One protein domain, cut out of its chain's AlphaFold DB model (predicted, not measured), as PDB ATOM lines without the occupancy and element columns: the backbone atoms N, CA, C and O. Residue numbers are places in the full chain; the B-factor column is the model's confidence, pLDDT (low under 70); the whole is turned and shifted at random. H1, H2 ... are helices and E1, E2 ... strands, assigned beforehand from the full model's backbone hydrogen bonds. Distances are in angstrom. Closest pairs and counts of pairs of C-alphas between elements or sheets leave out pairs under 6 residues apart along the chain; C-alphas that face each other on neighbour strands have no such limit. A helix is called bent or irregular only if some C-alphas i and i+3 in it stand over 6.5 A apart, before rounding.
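This is residues 2 to 64 of the 246 residues of the protein "52 kDa repressor of the inhibitor of the protein kinase-like" of Aphis craccivora (UniProt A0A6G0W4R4). With little regular structure, this is a small body of loops: the two-strand ribbon E1 and E2 has helices H1 and H2 towards one end and the looped residues 41 to 50 at the other. The 63 printed residues run E1, H1, H2, E2, an antiparallel sheet in order E1 - E2; the class is mixed, with 21 residues in named elements. It is compact, radius of gyration of the C-alphas 11.3 A, spanning 34 by 27 by 20 A.

E1, residues 4 to 6, begins at C-alpha (236.096, 225.635, 205.792). H1, residues 11 to 20, is 14.9 A long. H2, residues 25 to 29, is only just irregular: C-alphas 26 and 29 are 6.7 A apart. E2, residues 34 to 36, ends at C-alpha (240.282, 224.118, 203.829).

In E1 and E2, antiparallel at 145 degrees, N 5 and O 35 are 3.1 A apart, within hydrogen-bond range. H1 and H2 touch, closest at the C-alphas of Leu 18 and Thr 25, 6.7 A. E1 and H2 are apart, as are H1 and E2. O i to N i+4 pairs within range are 5 of 6 in H1 and 0 of 1 in H2, where O i to N i+3 gives 1 of 2.

The C-alphas farthest apart, of Asp 26 and Phe 48, are 34.3 A apart. The printed part has no cut, and its three links are tight. Residues 37 to 64 hold no named element. pLDDT is under 70 in residues 2 to 15, 21 to 33 and 63 to 64.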
ATOM      1  N   LEU A   2     240.497 231.297 204.810       41.75
ATOM      2  CA  LEU A   2     240.290 229.865 205.080       41.75
ATOM      3  C   LEU A   2     238.793 229.576 204.959       41.75
ATOM      4  O   LEU A   2     238.039 229.785 205.904       41.75
ATOM      5  N   ILE A   3     238.357 229.144 203.778       51.94
ATOM      6  CA  ILE A   3     236.999 228.629 203.600       51.94
ATOM      7  C   ILE A   3     237.010 227.194 204.114       51.94
ATOM      8  O   ILE A   3     237.799 226.372 203.645       51.94
ATOM      9  N   ILE A   4     236.198 226.931 205.133       56.16
ATOM     10  CA  ILE A   4     236.096 225.635 205.792       56.16
ATOM     11  C   ILE A   4     234.831 224.950 205.285       56.16
ATOM     12  O   ILE A   4     233.725 225.417 205.560       56.16
ATOM     13  N   PHE A   5     234.989 223.831 204.585       59.62
ATOM     14  CA  PHE A   5     233.858 223.027 204.130       59.62
ATOM     15  C   PHE A   5     233.512 221.965 205.172       59.62
ATOM     16  O   PHE A   5     234.388 221.237 205.637       59.62
ATOM     17  N   THR A   6     232.234 221.901 205.555       54.84
ATOM     18  CA  THR A   6     231.699 220.887 206.468       54.84
ATOM     19  C   THR A   6     231.063 219.753 205.675       54.84
ATOM     20  O   THR A   6     230.218 219.963 204.802       54.84
ATOM     21  N   GLN A   7     231.495 218.528 205.964       55.91
ATOM     22  CA  GLN A   7     231.085 217.357 205.204       55.91
ATOM     23  C   GLN A   7     229.655 216.932 205.570       55.91
ATOM     24  O   GLN A   7     229.375 216.480 206.677       55.91
ATOM     25  N   ARG A   8     228.739 217.048 204.605       47.75
ATOM     26  CA  ARG A   8     227.411 216.410 204.624       47.75
ATOM     27  C   ARG A   8     227.212 215.600 203.336       47.75
ATOM     28  O   ARG A   8     226.201 215.727 202.655       47.75
ATOM     29  N   LEU A   9     228.236 214.833 202.961       54.34
ATOM     30  CA  LEU A   9     228.273 214.050 201.724       54.34
ATOM     31  C   LEU A   9     227.820 212.601 201.964       54.34
ATOM     32  O   LEU A   9     227.814 212.103 203.090       54.34
ATOM     33  N   LYS A  10     227.386 211.933 200.890       58.62
ATOM     34  CA  LYS A  10     226.975 210.519 200.899       58.62
ATOM     35  C   LYS A  10     228.172 209.641 201.301       58.62
ATOM     36  O   LYS A  10     229.289 209.925 200.885       58.62
ATOM     37  N   LYS A  11     227.924 208.547 202.037       59.94
ATOM     38  CA  LYS A  11     228.935 207.649 202.648       59.94
ATOM     39  C   LYS A  11     230.158 207.342 201.756       59.94
ATOM     40  O   LYS A  11     231.281 207.431 202.225       59.94
ATOM     41  N   ILE A  12     229.931 207.084 200.466       59.81
ATOM     42  CA  ILE A  12     230.964 206.726 199.473       59.81
ATOM     43  C   ILE A  12     231.976 207.861 199.231       59.81
ATOM     44  O   ILE A  12     233.168 207.620 199.087       59.81
ATOM     45  N   GLN A  13     231.531 209.119 199.207       64.69
ATOM     46  CA  GLN A  13     232.433 210.258 199.001       64.69
ATOM     47  C   GLN A  13     233.260 210.567 200.251       64.69
ATOM     48  O   GLN A  13     234.358 211.105 200.138       64.69
ATOM     49  N   CYS A  14     232.758 210.204 201.434       66.38
ATOM     50  CA  CYS A  14     233.496 210.372 202.680       66.38
ATOM     51  C   CYS A  14     234.727 209.463 202.742       66.38
ATOM     52  O   CYS A  14     235.777 209.919 203.178       66.38
ATOM     53  N   GLU A  15     234.621 208.220 202.266       66.81
ATOM     54  CA  GLU A  15     235.745 207.271 202.229       66.81
ATOM     55  C   GLU A  15     236.885 207.786 201.333       66.81
ATOM     56  O   GLU A  15     238.028 207.852 201.777       66.81
ATOM     57  N   ILE A  16     236.558 208.289 200.135       73.12
ATOM     58  CA  ILE A  16     237.539 208.877 199.204       73.12
ATOM     59  C   ILE A  16     238.200 210.127 199.805       73.12
ATOM     60  O   ILE A  16     239.400 210.348 199.657       73.12
ATOM     61  N   TRP A  17     237.429 210.967 200.501       74.44
ATOM     62  CA  TRP A  17     237.981 212.149 201.164       74.44
ATOM     63  C   TRP A  17     238.937 211.771 202.299       74.44
ATOM     64  O   TRP A  17     239.968 212.421 202.440       74.44
ATOM     65  N   LEU A  18     238.631 210.737 203.085       73.19
ATOM     66  CA  LEU A  18     239.489 210.295 204.189       73.19
ATOM     67  C   LEU A  18     240.807 209.715 203.686       73.19
ATOM     68  O   LEU A  18     241.862 210.088 204.197       73.19
ATOM     69  N   GLU A  19     240.740 208.886 202.643       73.19
ATOM     70  CA  GLU A  19     241.913 208.316 201.979       73.19
ATOM     71  C   GLU A  19     242.858 209.423 201.488       73.19
ATOM     72  O   GLU A  19     244.049 209.419 201.796       73.19
ATOM     73  N   ARG A  20     242.320 210.435 200.796       72.00
ATOM     74  CA  ARG A  20     243.122 211.550 200.266       72.00
ATOM     75  C   ARG A  20     243.625 212.501 201.344       72.00
ATOM     76  O   ARG A  20     244.740 212.997 201.227       72.00
ATOM     77  N   CYS A  21     242.850 212.714 202.407       69.06
ATOM     78  CA  CYS A  21     243.299 213.490 203.564       69.06
ATOM     79  C   CYS A  21     244.316 212.739 204.441       69.06
ATOM     80  O   CYS A  21     244.777 213.323 205.421       69.06
ATOM     81  N   GLN A  22     244.644 211.475 204.130       68.88
ATOM     82  CA  GLN A  22     245.479 210.601 204.967       68.88
ATOM     83  C   GLN A  22     244.947 210.500 206.410       68.88
ATOM     84  O   GLN A  22     245.712 210.422 207.371       68.88
ATOM     85  N   LEU A  23     243.621 210.549 206.574       65.94
ATOM     86  CA  LEU A  23     242.967 210.453 207.877       65.94
ATOM     87  C   LEU A  23     242.568 208.999 208.153       65.94
ATOM     88  O   LEU A  23     242.078 208.322 207.246       65.94
ATOM     89  N   PRO A  24     242.721 208.510 209.396       63.53
ATOM     90  CA  PRO A  24     242.303 207.159 209.744       63.53
ATOM     91  C   PRO A  24     240.793 206.992 209.527       63.53
ATOM     92  O   PRO A  24     239.998 207.898 209.790       63.53
ATOM     93  N   THR A  25     240.373 205.814 209.070       61.56
ATOM     94  CA  THR A  25     238.961 205.478 208.812       61.56
ATOM     95  C   THR A  25     238.067 205.628 210.048       61.56
ATOM     96  O   THR A  25     236.873 205.897 209.920       61.56
ATOM     97  N   ASP A  26     238.649 205.574 211.247       60.12
ATOM     98  CA  ASP A  26     237.958 205.740 212.535       60.12
ATOM     99  C   ASP A  26     237.439 207.175 212.763       60.12
ATOM    100  O   ASP A  26     236.568 207.419 213.603       60.12
ATOM    101  N   THR A  27     237.902 208.136 211.956       58.75
ATOM    102  CA  THR A  27     237.451 209.537 211.989       58.75
ATOM    103  C   THR A  27     236.044 209.727 211.400       58.75
ATOM    104  O   THR A  27     235.452 210.793 211.575       58.75
ATOM    105  N   LEU A  28     235.455 208.698 210.768       57.75
ATOM    106  CA  LEU A  28     234.082 208.718 210.224       57.75
ATOM    107  C   LEU A  28     233.005 209.078 211.264       57.75
ATOM    108  O   LEU A  28     231.956 209.614 210.901       57.75
ATOM    109  N   SER A  29     233.250 208.812 212.553       55.84
ATOM    110  CA  SER A  29     232.328 209.171 213.645       55.84
ATOM    111  C   SER A  29     232.353 210.661 214.006       55.84
ATOM    112  O   SER A  29     231.423 211.162 214.650       55.84
ATOM    113  N   GLN A  30     233.381 211.406 213.590       58.69
ATOM    114  CA  GLN A  30     233.471 212.839 213.846       58.69
ATOM    115  C   GLN A  30     232.621 213.591 212.820       58.69
ATOM    116  O   GLN A  30     233.035 213.855 211.697       58.69
ATOM    117  N   LYS A  31     231.408 213.985 213.228       56.66
ATOM    118  CA  LYS A  31     230.398 214.654 212.381       56.66
ATOM    119  C   LYS A  31     230.828 216.003 211.768       56.66
ATOM    120  O   LYS A  31     230.002 216.654 211.140       56.66
ATOM    121  N   ASN A  32     232.072 216.449 211.958       61.94
ATOM    122  CA  ASN A  32     232.535 217.794 211.615       61.94
ATOM    123  C   ASN A  32     233.992 217.823 211.114       61.94
ATOM    124  O   ASN A  32     234.772 218.666 211.560       61.94
ATOM    125  N   ILE A  33     234.375 216.935 210.191       68.31
ATOM    126  CA  ILE A  33     235.663 217.078 209.495       68.31
ATOM    127  C   ILE A  33     235.616 218.352 208.644       68.31
ATOM    128  O   ILE A  33     234.656 218.607 207.910       68.31
ATOM    129  N   LYS A  34     236.650 219.174 208.808       74.38
ATOM    130  CA  LYS A  34     236.791 220.502 208.218       74.38
ATOM    131  C   LYS A  34     238.008 220.499 207.304       74.38
ATOM    132  O   LYS A  34     239.128 220.364 207.787       74.38
ATOM    133  N   VAL A  35     237.788 220.677 206.005       75.56
ATOM    134  CA  VAL A  35     238.865 220.775 205.006       75.56
ATOM    135  C   VAL A  35     238.916 222.207 204.482       75.56
ATOM    136  O   VAL A  35     237.871 222.813 204.219       75.56
ATOM    137  N   CYS A  36     240.120 222.773 204.368       79.75
ATOM    138  CA  CYS A  36     240.282 224.118 203.829       79.75
ATOM    139  C   CYS A  36     240.165 224.132 202.294       79.75
ATOM    140  O   CYS A  36     240.575 223.186 201.624       79.75
ATOM    141  N   GLY A  37     239.646 225.223 201.727       80.25
ATOM    142  CA  GLY A  37     239.463 225.373 200.275       80.25
ATOM    143  C   GLY A  37     240.737 225.217 199.433       80.25
ATOM    144  O   GLY A  37     240.644 224.866 198.265       80.25
ATOM    145  N   LYS A  38     241.930 225.384 200.021       80.88
ATOM    146  CA  LYS A  38     243.214 225.225 199.313       80.88
ATOM    147  C   LYS A  38     243.490 223.790 198.853       80.88
ATOM    148  O   LYS A  38     244.377 223.593 198.034       80.88
ATOM    149  N   HIS A  39     242.761 222.811 199.388       83.31
ATOM    150  CA  HIS A  39     242.907 221.408 199.008       83.31
ATOM    151  C   HIS A  39     242.123 221.034 197.739       83.31
ATOM    152  O   HIS A  39     242.226 219.900 197.277       83.31
ATOM    153  N   PHE A  40     241.351 221.969 197.174       84.94
ATOM    154  CA  PHE A  40     240.524 221.760 195.986       84.94
ATOM    155  C   PHE A  40     241.040 222.586 194.808       84.94
ATOM    156  O   PHE A  40     241.497 223.717 194.971       84.94
ATOM    157  N   GLU A  41     240.925 222.037 193.603       84.19
ATOM    158  CA  GLU A  41     241.204 222.771 192.370       84.19
ATOM    159  C   GLU A  41     240.113 223.814 192.075       84.19
ATOM    160  O   GLU A  41     238.942 223.647 192.421       84.19
ATOM    161  N   LYS A  42     240.472 224.894 191.369       83.88
ATOM    162  CA  LYS A  42     239.550 226.009 191.064       83.88
ATOM    163  C   LYS A  42     238.312 225.580 190.266       83.88
ATOM    164  O   LYS A  42     237.236 226.151 190.416       83.88
ATOM    165  N   ASN A  43     238.447 224.550 189.432       81.75
ATOM    166  CA  ASN A  43     237.365 223.956 188.639       81.75
ATOM    167  C   ASN A  43     236.363 223.138 189.486       81.75
ATOM    168  O   ASN A  43     235.290 222.796 188.979       81.75
ATOM    169  N   MET A  44     236.676 222.831 190.750       84.25
ATOM    170  CA  MET A  44     235.817 222.077 191.671       84.25
ATOM    171  C   MET A  44     234.836 222.971 192.436       84.25
ATOM    172  O   MET A  44     233.951 222.468 193.134       84.25
ATOM    173  N   PHE A  45     234.944 224.290 192.274       86.00
ATOM    174  CA  PHE A  45     234.004 225.253 192.827       86.00
ATOM    175  C   PHE A  45     232.873 225.559 191.838       86.00
ATOM    176  O   PHE A  45     233.055 225.585 190.621       86.00
ATOM    177  N   LEU A  46     231.673 225.790 192.369       84.25
ATOM    178  CA  LEU A  46     230.492 226.200 191.597       84.25
ATOM    179  C   LEU A  46     230.531 227.683 191.206       84.25
ATOM    180  O   LEU A  46     229.763 228.127 190.359       84.25
ATOM    181  N   ASN A  47     231.373 228.463 191.875       81.50
ATOM    182  CA  ASN A  47     231.399 229.911 191.808       81.50
ATOM    183  C   ASN A  47     232.836 230.438 191.828       81.50
ATOM    184  O   ASN A  47     233.688 229.907 192.532       81.50
ATOM    185  N   PHE A  48     233.065 231.552 191.128       77.56
ATOM    186  CA  PHE A  48     234.358 232.252 191.082       77.56
ATOM    187  C   PHE A  48     234.854 232.730 192.453       77.56
ATOM    188  O   PHE A  48     236.036 232.987 192.629       77.56
ATOM    189  N   LEU A  49     233.944 232.851 193.423       76.94
ATOM    190  CA  LEU A  49     234.253 233.218 194.805       76.94
ATOM    191  C   LEU A  49     234.764 232.035 195.649       76.94
ATOM    192  O   LEU A  49     234.997 232.225 196.836       76.94
ATOM    193  N   GLU A  50     234.860 230.822 195.088       81.06
ATOM    194  CA  GLU A  50     235.373 229.606 195.751       81.06
ATOM    195  C   GLU A  50     234.632 229.226 197.057       81.06
ATOM    196  O   GLU A  50     235.129 228.487 197.900       81.06
ATOM    197  N   ASN A  51     233.388 229.697 197.224       78.06
ATOM    198  CA  ASN A  51     232.602 229.525 198.454       78.06
ATOM    199  C   ASN A  51     231.710 228.270 198.458       78.06
ATOM    200  O   ASN A  51     231.084 227.966 199.476       78.06
ATOM    201  N   ARG A  52     231.565 227.571 197.326       80.12
ATOM    202  CA  ARG A  52     230.731 226.363 197.205       80.12
ATOM    203  C   ARG A  52     231.428 225.316 196.344       80.12
ATOM    204  O   ARG A  52     231.775 225.605 195.204       80.12
ATOM    205  N   LEU A  53     231.567 224.103 196.869       82.62
ATOM    206  CA  LEU A  53     232.100 222.957 196.131       82.62
ATOM    207  C   LEU A  53     231.007 222.263 195.314       82.62
ATOM    208  O   LEU A  53     229.833 222.253 195.700       82.62
ATOM    209  N   LYS A  54     231.403 221.668 194.191       83.50
ATOM    210  CA  LYS A  54     230.559 220.747 193.431       83.50
ATOM    211  C   LYS A  54     230.342 219.443 194.205       83.50
ATOM    212  O   LYS A  54     231.098 219.106 195.114       83.50
ATOM    213  N   LEU A  55     229.300 218.701 193.831       76.00
ATOM    214  CA  LEU A  55     228.962 217.423 194.470       76.00
ATOM    215  C   LEU A  55     230.019 216.339 194.234       76.00
ATOM    216  O   LEU A  55     230.101 215.411 195.023       76.00
ATOM    217  N   ASP A  56     230.795 216.439 193.162       77.25
ATOM    218  CA  ASP A  56     231.872 215.532 192.759       77.25
ATOM    219  C   ASP A  56     233.270 216.041 193.148       77.25
ATOM    220  O   ASP A  56     234.268 215.411 192.810       77.25
ATOM    221  N   ALA A  57     233.357 217.161 193.873       81.50
ATOM    222  CA  ALA A  57     234.628 217.717 194.314       81.50
ATOM    223  C   ALA A  57     235.331 216.780 195.310       81.50
ATOM    224  O   ALA A  57     234.738 216.322 196.293       81.50
ATOM    225  N   ILE A  58     236.616 216.523 195.075       81.38
ATOM    226  CA  ILE A  58     237.473 215.678 195.911       81.38
ATOM    227  C   ILE A  58     238.755 216.468 196.185       81.38
ATOM    228  O   ILE A  58     239.292 217.051 195.246       81.38
ATOM    229  N   PRO A  59     239.259 216.519 197.429       80.56
ATOM    230  CA  PRO A  59     240.505 217.217 197.704       80.56
ATOM    231  C   PRO A  59     241.667 216.487 197.013       80.56
ATOM    232  O   PRO A  59     241.931 215.314 197.286       80.56
ATOM    233  N   THR A  60     242.333 217.170 196.086       80.12
ATOM    234  CA  THR A  60     243.474 216.646 195.313       80.12
ATOM    235  C   THR A  60     244.793 217.293 195.712       80.12
ATOM    236  O   THR A  60     245.847 216.699 195.506       80.12
ATOM    237  N   LEU A  61     244.756 218.483 196.319       76.75
ATOM    238  CA  LEU A  61     245.948 219.272 196.612       76.75
ATOM    239  C   LEU A  61     246.396 219.052 198.060       76.75
ATOM    240  O   LEU A  61     245.988 219.773 198.973       76.75
ATOM    241  N   PHE A  62     247.266 218.071 198.273       76.69
ATOM    242  CA  PHE A  62     248.020 217.924 199.516       76.69
ATOM    243  C   PHE A  62     249.499 218.144 199.199       76.69
ATOM    244  O   PHE A  62     250.010 217.500 198.288       76.69
ATOM    245  N   PRO A  63     250.188 219.079 199.875       66.25
ATOM    246  CA  PRO A  63     251.613 219.257 199.655       66.25
ATOM    247  C   PRO A  63     252.337 217.993 200.122       66.25
ATOM    248  O   PRO A  63     252.327 217.674 201.314       66.25
ATOM    249  N   ASP A  64     252.950 217.275 199.182       62.38
ATOM    250  CA  ASP A  64     253.836 216.166 199.503       62.38
ATOM    251  C   ASP A  64     254.960 216.686 200.398       62.38
ATOM    252  O   ASP A  64     255.673 217.636 200.063       62.38
TER     253      ASP A  64